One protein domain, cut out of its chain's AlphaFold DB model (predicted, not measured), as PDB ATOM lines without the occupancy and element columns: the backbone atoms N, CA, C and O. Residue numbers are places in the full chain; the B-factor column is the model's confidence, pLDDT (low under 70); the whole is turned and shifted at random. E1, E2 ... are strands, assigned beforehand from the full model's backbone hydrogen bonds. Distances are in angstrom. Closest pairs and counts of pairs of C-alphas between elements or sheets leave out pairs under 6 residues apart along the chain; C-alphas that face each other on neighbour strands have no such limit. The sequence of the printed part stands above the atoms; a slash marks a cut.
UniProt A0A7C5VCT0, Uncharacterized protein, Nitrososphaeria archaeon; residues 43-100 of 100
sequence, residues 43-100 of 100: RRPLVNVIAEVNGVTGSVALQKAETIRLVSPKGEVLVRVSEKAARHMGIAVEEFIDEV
ATOM      1  N   ARG A  43     -40.060  34.262  32.985       74.19
ATOM      2  CA  ARG A  43     -41.312  33.509  33.107       74.19
ATOM      3  C   ARG A  43     -41.016  32.159  33.746       74.19
ATOM      4  O   ARG A  43     -40.290  31.355  33.175       74.19
ATOM      5  N   ARG A  44     -41.602  31.902  34.918       78.12
ATOM      6  CA  ARG A  44     -41.581  30.576  35.551       78.12
ATOM      7  C   ARG A  44     -42.965  29.942  35.432       78.12
ATOM      8  O   ARG A  44     -43.912  30.503  35.989       78.12
ATOM      9  N   PRO A  45     -43.115  28.822  34.708       79.88
ATOM     10  CA  PRO A  45     -44.403  28.155  34.609       79.88
ATOM     11  C   PRO A  45     -44.859  27.665  35.987       79.88
ATOM     12  O   PRO A  45     -44.057  27.220  36.813       79.88
ATOM     13  N   LEU A  46     -46.164  27.750  36.231       86.38
ATOM     14  CA  LEU A  46     -46.804  27.138  37.389       86.38
ATOM     15  C   LEU A  46     -47.353  25.764  36.992       86.38
ATOM     16  O   LEU A  46     -47.815  25.575  35.869       86.38
ATOM     17  N   VAL A  47     -47.331  24.819  37.926       85.62
ATOM     18  CA  VAL A  47     -48.014  23.528  37.822       85.62
ATOM     19  C   VAL A  47     -49.131  23.522  38.850       85.62
ATOM     20  O   VAL A  47     -48.887  23.795  40.023       85.62
ATOM     21  N   ASN A  48     -50.352  23.204  38.429       91.38
ATOM     22  CA  ASN A  48     -51.445  22.950  39.358       91.38
ATOM     23  C   ASN A  48     -51.549  21.448  39.608       91.38
ATOM     24  O   ASN A  48     -51.734  20.677  38.667       91.38
ATOM     25  N   VAL A  49     -51.422  21.037  40.864       90.31
ATOM     26  CA  VAL A  49     -51.552  19.640  41.273       90.31
ATOM     27  C   VAL A  49     -52.903  19.473  41.933       90.31
ATOM     28  O   VAL A  49     -53.212  20.169  42.895       90.31
ATOM     29  N   ILE A  50     -53.698  18.551  41.404       93.88
ATOM     30  CA  ILE A  50     -55.038  18.241  41.889       93.88
ATOM     31  C   ILE A  50     -54.998  16.831  42.465       93.88
ATOM     32  O   ILE A  50     -54.457  15.921  41.837       93.88
ATOM     33  N   ALA A  51     -55.552  16.661  43.659       92.38
ATOM     34  CA  ALA A  51     -55.637  15.373  44.327       92.38
ATOM     35  C   ALA A  51     -57.039  15.173  44.897       92.38
ATOM     36  O   ALA A  51     -57.665  16.123  45.368       92.38
ATOM     37  N   GLU A  52     -57.507  13.932  44.875       95.94
ATOM     38  CA  GLU A  52     -58.772  13.524  45.473       95.94
ATOM     39  C   GLU A  52     -58.503  12.524  46.598       95.94
ATOM     40  O   GLU A  52     -57.728  11.580  46.430       95.94
ATOM     41  N   VAL A  53     -59.137  12.732  47.751       95.06
ATOM     42  CA  VAL A  53     -59.073  11.825  48.900       95.06
ATOM     43  C   VAL A  53     -60.475  11.669  49.470       95.06
ATOM     44  O   VAL A  53     -61.090  12.651  49.875       95.06
ATOM     45  N   ASN A  54     -60.980  10.433  49.525       96.31
ATOM     46  CA  ASN A  54     -62.307  10.109  50.068       96.31
ATOM     47  C   ASN A  54     -63.446  10.963  49.465       96.31
ATOM     48  O   ASN A  54     -64.333  11.413  50.186       96.31
ATOM     49  N   GLY A  55     -63.396  11.224  48.153       96.50
ATOM     50  CA  GLY A  55     -64.382  12.050  47.448       96.50
ATOM     51  C   GLY A  55     -64.227  13.562  47.653       96.50
ATOM     52  O   GLY A  55     -65.084  14.324  47.209       96.50
ATOM     53  N   VAL A  56     -63.157  14.021  48.316       97.19
ATOM     54  CA  VAL A  56     -62.826  15.444  48.467       97.19
ATOM     55  C   VAL A  56     -61.656  15.800  47.560       97.19
ATOM     56  O   VAL A  56     -60.565  15.248  47.699       97.19
ATOM     57  N   THR A  57     -61.868  16.773  46.675       97.50
ATOM     58  CA  THR A  57     -60.837  17.274  45.759       97.50
ATOM     59  C   THR A  57     -60.177  18.531  46.313       97.50
ATOM     60  O   THR A  57     -60.844  19.520  46.614       97.50
ATOM     61  N   GLY A  58     -58.850  18.505  46.409       96.12
ATOM     62  CA  GLY A  58     -58.008  19.653  46.732       96.12
ATOM     63  C   GLY A  58     -57.055  19.979  45.584       96.12
ATOM     64  O   GLY A  58     -56.789  19.145  44.717       96.12
ATOM     65  N   SER A  59     -56.520  21.198  45.577       95.12
ATOM     66  CA  SER A  59     -55.488  21.584  44.614       95.12
ATOM     67  C   SER A  59     -54.438  22.497  45.229       95.12
ATOM     68  O   SER A  59     -54.712  23.215  46.191       95.12
ATOM     69  N   VAL A  60     -53.232  22.456  44.669       93.56
ATOM     70  CA  VAL A  60     -52.129  23.343  45.029       93.56
ATOM     71  C   VAL A  60     -51.404  23.807  43.771       93.56
ATOM     72  O   VAL A  60     -50.989  23.005  42.933       93.56
ATOM     73  N   ALA A  61     -51.229  25.121  43.653       92.38
ATOM     74  CA  ALA A  61     -50.400  25.721  42.620       92.38
ATOM     75  C   ALA A  61     -48.945  25.777  43.099       92.38
ATOM     76  O   ALA A  61     -48.642  26.347  44.146       92.38
ATOM     77  N   LEU A  62     -48.041  25.197  42.316       89.69
ATOM     78  CA  LEU A  62     -46.610  25.128  42.590       89.69
ATOM     79  C   LEU A  62     -45.836  25.819  41.471       89.69
ATOM     80  O   LEU A  62     -46.232  25.770  40.307       89.69
ATOM     81  N   GLN A  63     -44.697  26.423  41.795       84.88
ATOM     82  CA  GLN A  63     -43.744  26.815  40.759       84.88
ATOM     83  C   GLN A  63     -43.078  25.565  40.188       84.88
ATOM     84  O   GLN A  63     -42.603  24.713  40.940       84.88
ATOM     85  N   LYS A  64     -43.020  25.459  38.858       80.88
ATOM     86  CA  LYS A  64     -42.239  24.418  38.196       80.88
ATOM     87  C   LYS A  64     -40.757  24.744  38.376       80.88
ATOM     88  O   LYS A  64     -40.227  25.628  37.706       80.88
ATOM     89  N   ALA A  65     -40.105  24.056  39.299       77.19
ATOM     90  CA  ALA A  65     -38.680  24.202  39.552       77.19
ATOM     91  C   ALA A  65     -38.097  22.879  40.054       77.19
ATOM     92  O   ALA A  65     -38.780  22.111  40.725       77.19
ATOM     93  N   GLU A  66     -36.816  22.642  39.773       68.50
ATOM     94  CA  GLU A  66     -36.062  21.465  40.233       68.50
ATOM     95  C   GLU A  66     -36.142  21.232  41.749       68.50
ATOM     96  O   GLU A  66     -36.183  20.096  42.237       68.50
ATOM     97  N   THR A  67     -36.125  22.336  42.491       76.56
ATOM     98  CA  THR A  67     -36.084  22.357  43.951       76.56
ATOM     99  C   THR A  67     -37.444  22.082  44.581       76.56
ATOM    100  O   THR A  67     -37.515  21.831  45.782       76.56
ATOM    101  N   ILE A  68     -38.523  22.089  43.792       84.62
ATOM    102  CA  ILE A  68     -39.880  21.822  44.263       84.62
ATOM    103  C   ILE A  68     -40.233  20.372  43.943       84.62
ATOM    104  O   ILE A  68     -40.412  19.992  42.787       84.62
ATOM    105  N   ARG A  69     -40.341  19.545  44.989       86.88
ATOM    106  CA  ARG A  69     -40.688  18.123  44.875       86.88
ATOM    107  C   ARG A  69     -41.880  17.788  45.753       86.88
ATOM    108  O   ARG A  69     -41.960  18.225  46.896       86.88
ATOM    109  N   LEU A  70     -42.773  16.962  45.219       88.62
ATOM    110  CA  LEU A  70     -43.820  16.315  45.998       88.62
ATOM    111  C   LEU A  70     -43.275  15.006  46.546       88.62
ATOM    112  O   LEU A  70     -42.849  14.145  45.773       88.62
ATOM    113  N   VAL A  71     -43.281  14.875  47.868       92.44
ATOM    114  CA  VAL A  71     -42.751  13.702  48.563       92.44
ATOM    115  C   VAL A  71     -43.795  13.086  49.482       92.44
ATOM    116  O   VAL A  71     -44.656  13.782  50.021       92.44
ATOM    117  N   SER A  72     -43.719  11.770  49.657       91.94
ATOM    118  CA  SER A  72     -44.499  11.057  50.661       91.94
ATOM    119  C   SER A  72     -43.981  11.397  52.064       91.94
ATOM    120  O   SER A  72     -42.837  11.839  52.209       91.94
ATOM    121  N   PRO A  73     -44.750  11.119  53.131       93.69
ATOM    122  CA  PRO A  73     -44.245  11.214  54.502       93.69
ATOM    123  C   PRO A  73     -42.991  10.360  54.771       93.69
ATOM    124  O   PRO A  73     -42.281  10.608  55.739       93.69
ATOM    125  N   LYS A  74     -42.705   9.361  53.921       94.75
ATOM    126  CA  LYS A  74     -41.499   8.520  53.984       94.75
ATOM    127  C   LYS A  74     -40.322   9.083  53.171       94.75
ATOM    128  O   LYS A  74     -39.269   8.458  53.128       94.75
ATOM    129  N   GLY A  75     -40.489  10.239  52.527       91.69
ATOM    130  CA  GLY A  75     -39.458  10.903  51.724       91.69
ATOM    131  C   GLY A  75     -39.374  10.436  50.266       91.69
ATOM    132  O   GLY A  75     -38.457  10.831  49.550       91.69
ATOM    133  N   GLU A  76     -40.316   9.618  49.798       92.38
ATOM    134  CA  GLU A  76     -40.319   9.113  48.421       92.38
ATOM    135  C   GLU A  76     -40.892  10.159  47.464       92.38
ATOM    136  O   GLU A  76     -41.925  10.758  47.752       92.38
ATOM    137  N   VAL A  77     -40.263  10.370  46.306       88.56
ATOM    138  CA  VAL A  77     -40.759  11.321  45.299       88.56
ATOM    139  C   VAL A  77     -42.023  10.769  44.638       88.56
ATOM    140  O   VAL A  77     -41.980   9.730  43.986       88.56
ATOM    141  N   LEU A  78     -43.135  11.492  44.778       86.19
ATOM    142  CA  LEU A  78     -44.462  11.071  44.313       86.19
ATOM    143  C   LEU A  78     -44.730  11.413  42.845       86.19
ATOM    144  O   LEU A  78     -45.504  10.731  42.181       86.19
ATOM    145  N   VAL A  79     -44.116  12.482  42.336       79.38
ATOM    146  CA  VAL A  79     -44.353  12.979  40.976       79.38
ATOM    147  C   VAL A  79     -43.023  13.281  40.305       79.38
ATOM    148  O   VAL A  79     -42.195  14.015  40.845       79.38
ATOM    149  N   ARG A  80     -42.834  12.738  39.100       69.38
ATOM    150  CA  ARG A  80     -41.690  13.031  38.235       69.38
ATOM    151  C   ARG A  80     -42.200  13.510  36.886       69.38
ATOM    152  O   ARG A  80     -42.836  12.757  36.159       69.38
ATOM    153  N   VAL A  81     -41.905  14.760  36.553       64.75
ATOM    154  CA  VAL A  81     -42.180  15.307  35.222       64.75
ATOM    155  C   VAL A  81     -40.967  14.984  34.343       64.75
ATOM    156  O   VAL A  81     -39.841  15.317  34.709       64.75
ATOM    157  N   SER A  82     -41.161  14.259  33.239       54.00
ATOM    158  CA  SER A  82     -40.111  14.016  32.239       54.00
ATOM    159  C   SER A  82     -40.019  15.208  31.283       54.00
ATOM    160  O   SER A  82     -41.039  15.789  30.920       54.00
ATOM    161  N   GLU A  83     -38.810  15.591  30.867       54.06
ATOM    162  CA  GLU A  83     -38.608  16.770  30.014       54.06
ATOM    163  C   GLU A  83     -37.742  16.479  28.777       54.06
ATOM    164  O   GLU A  83     -36.786  15.697  28.828       54.06
ATOM    165  N   LYS A  84     -38.091  17.142  27.660       42.97
ATOM    166  CA  LYS A  84     -37.316  17.262  26.414       42.97
ATOM    167  C   LYS A  84     -36.631  18.648  26.377       42.97
ATOM    168  O   LYS A  84     -37.319  19.640  26.207       42.97
ATOM    169  N   ALA A  85     -35.292  18.647  26.428       42.09
ATOM    170  CA  ALA A  85     -34.321  19.689  26.012       42.09
ATOM    171  C   ALA A  85     -34.135  21.018  26.809       42.09
ATOM    172  O   ALA A  85     -35.042  21.508  27.461       42.09
ATOM    173  N   ALA A  86     -32.895  21.548  26.683       44.69
ATOM    174  CA  ALA A  86     -32.194  22.700  27.310       44.69
ATOM    175  C   ALA A  86     -31.970  22.655  28.839       44.69
ATOM    176  O   ALA A  86     -32.890  22.828  29.618       44.69
ATOM    177  N   ARG A  87     -30.720  22.417  29.284       52.22
ATOM    178  CA  ARG A  87     -30.390  22.076  30.683       52.22
ATOM    179  C   ARG A  87     -29.827  23.249  31.497       52.22
ATOM    180  O   ARG A  87     -28.750  23.732  31.165       52.22
ATOM    181  N   HIS A  88     -30.450  23.573  32.632       48.44
ATOM    182  CA  HIS A  88     -29.839  24.355  33.719       48.44
ATOM    183  C   HIS A  88     -29.696  23.453  34.950       48.44
ATOM    184  O   HIS A  88     -30.666  22.816  35.350       48.44
ATOM    185  N   MET A  89     -28.479  23.306  35.488       49.28
ATOM    186  CA  MET A  89     -28.155  22.392  36.608       49.28
ATOM    187  C   MET A  89     -28.631  20.927  36.438       49.28
ATOM    188  O   MET A  89     -28.687  20.170  37.397       49.28
ATOM    189  N   GLY A  90     -28.903  20.481  35.203       50.03
ATOM    190  CA  GLY A  90     -29.279  19.094  34.894       50.03
ATOM    191  C   GLY A  90     -30.757  18.856  34.558       50.03
ATOM    192  O   GLY A  90     -31.091  17.731  34.183       50.03
ATOM    193  N   ILE A  91     -31.617  19.883  34.600       45.06
ATOM    194  CA  ILE A  91     -33.064  19.789  34.296       45.06
ATOM    195  C   ILE A  91     -33.427  20.580  33.034       45.06
ATOM    196  O   ILE A  91     -32.822  21.617  32.777       45.06
ATOM    197  N   ALA A  92     -34.363  20.063  32.227       46.16
ATOM    198  CA  ALA A  92     -34.679  20.557  30.890       46.16
ATOM    199  C   ALA A  92     -35.760  21.657  30.912       46.16
ATOM    200  O   ALA A  92     -36.955  21.385  30.871       46.16
ATOM    201  N   VAL A  93     -35.348  22.919  30.970       55.22
ATOM    202  CA  VAL A  93     -36.252  24.064  31.104       55.22
ATOM    203  C   VAL A  93     -36.495  24.708  29.735       55.22
ATOM    204  O   VAL A  93     -35.549  25.067  29.037       55.22
ATOM    205  N   GLU A  94     -37.762  24.935  29.369       53.03
ATOM    206  CA  GLU A  94     -38.102  25.955  28.366       53.03
ATOM    207  C   GLU A  94     -37.798  27.333  28.973       53.03
ATOM    208  O   GLU A  94     -38.629  27.936  29.657       53.03
ATOM    209  N   GLU A  95     -36.562  27.802  28.807       51.25
ATOM    210  CA  GLU A  95     -36.145  29.113  29.292       51.25
ATOM    211  C   GLU A  95     -36.670  30.212  28.364       51.25
ATOM    212  O   GLU A  95     -36.318  30.292  27.187       51.25
ATOM    213  N   PHE A  96     -37.497  31.096  28.922       56.91
ATOM    214  CA  PHE A  96     -37.810  32.391  28.330       56.91
ATOM    215  C   PHE A  96     -37.223  33.475  29.231       56.91
ATOM    216  O   PHE A  96     -37.772  33.784  30.296       56.91
ATOM    217  N   ILE A  97     -36.093  34.029  28.801       59.03
ATOM    218  CA  ILE A  97     -35.489  35.220  29.387       59.03
ATOM    219  C   ILE A  97     -35.528  36.287  28.303       59.03
ATOM    220  O   ILE A  97     -34.888  36.134  27.265       59.03
ATOM    221  N   ASP A  98     -36.292  37.343  28.556       70.00
ATOM    222  CA  ASP A  98     -36.262  38.543  27.728       70.00
ATOM    223  C   ASP A  98     -35.433  39.595  28.466       70.00
ATOM    224  O   ASP A  98     -35.711  39.932  29.627       70.00
ATOM    225  N   GLU A  99     -34.363  40.044  27.814       65.62
ATOM    226  CA  GLU A  99     -33.497  41.106  28.304       65.62
ATOM    227  C   GLU A  99     -33.731  42.340  27.446       65.62
ATOM    228  O   GLU A  99     -33.447  42.348  26.249       65.62
ATOM    229  N   VAL A 100     -34.292  43.364  28.083       66.25
ATOM    230  CA  VAL A 100     -34.896  44.507  27.403       66.25
ATOM    231  C   VAL A 100     -34.681  45.809  28.156       66.25
ATOM    232  O   VAL A 100     -34.456  45.802  29.391       66.25
TER     233      VAL A 100
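AT A GLANCE: This is residues 43 to 100 of the 100 residues of an uncharacterized protein of Nitrososphaeria archaeon (UniProt A0A7C5VCT0). What shape is this? With little regular structure, it is a long two-stranded hairpin, E1 and E2, whose tip, residues 52 to 57, sticks out, and a wide loop, residues 64 to 96, leading to short E3. What builds it? The 58 printed residues include three named strands, E1, E2, E3 in order, and no named helix: all strand, 19 residues, sheet E1 - E2 antiparallel. It is loose, radius of gyration of the C-alphas 14.4 A, spanning 48 by 24 by 17 A.

IN THESE COORDINATES: Where is E1? E1, residues 46 to 53, begins at C-alpha (-46.804, 27.138, 37.389) and measures 22.7 A. And the others? E2, residues 56 to 63, measures 23.5 A; E3, residues 97 to 99, measures 6.3 A, ending at C-alpha (-33.497, 41.106, 28.304).

HOW THE PARTS SIT: How do E1 and E2 pair? This hairpin has a tight link and is antiparallel at 159 degrees; N 47 and O 62 are within hydrogen-bond range, 2.8 A. And E3? It pairs with no named strand and is apart from E1 and E2.

THE WHOLE: How large? The farthest C-alphas, Asn 54 and Val 100, are 49.5 A apart; the printed part has no cut. What is long or uncertain? The link E2 to E3 is long, 33 residues; the model's pLDDT is under 70 at residues 66, 80 to 97 and 99 to 100.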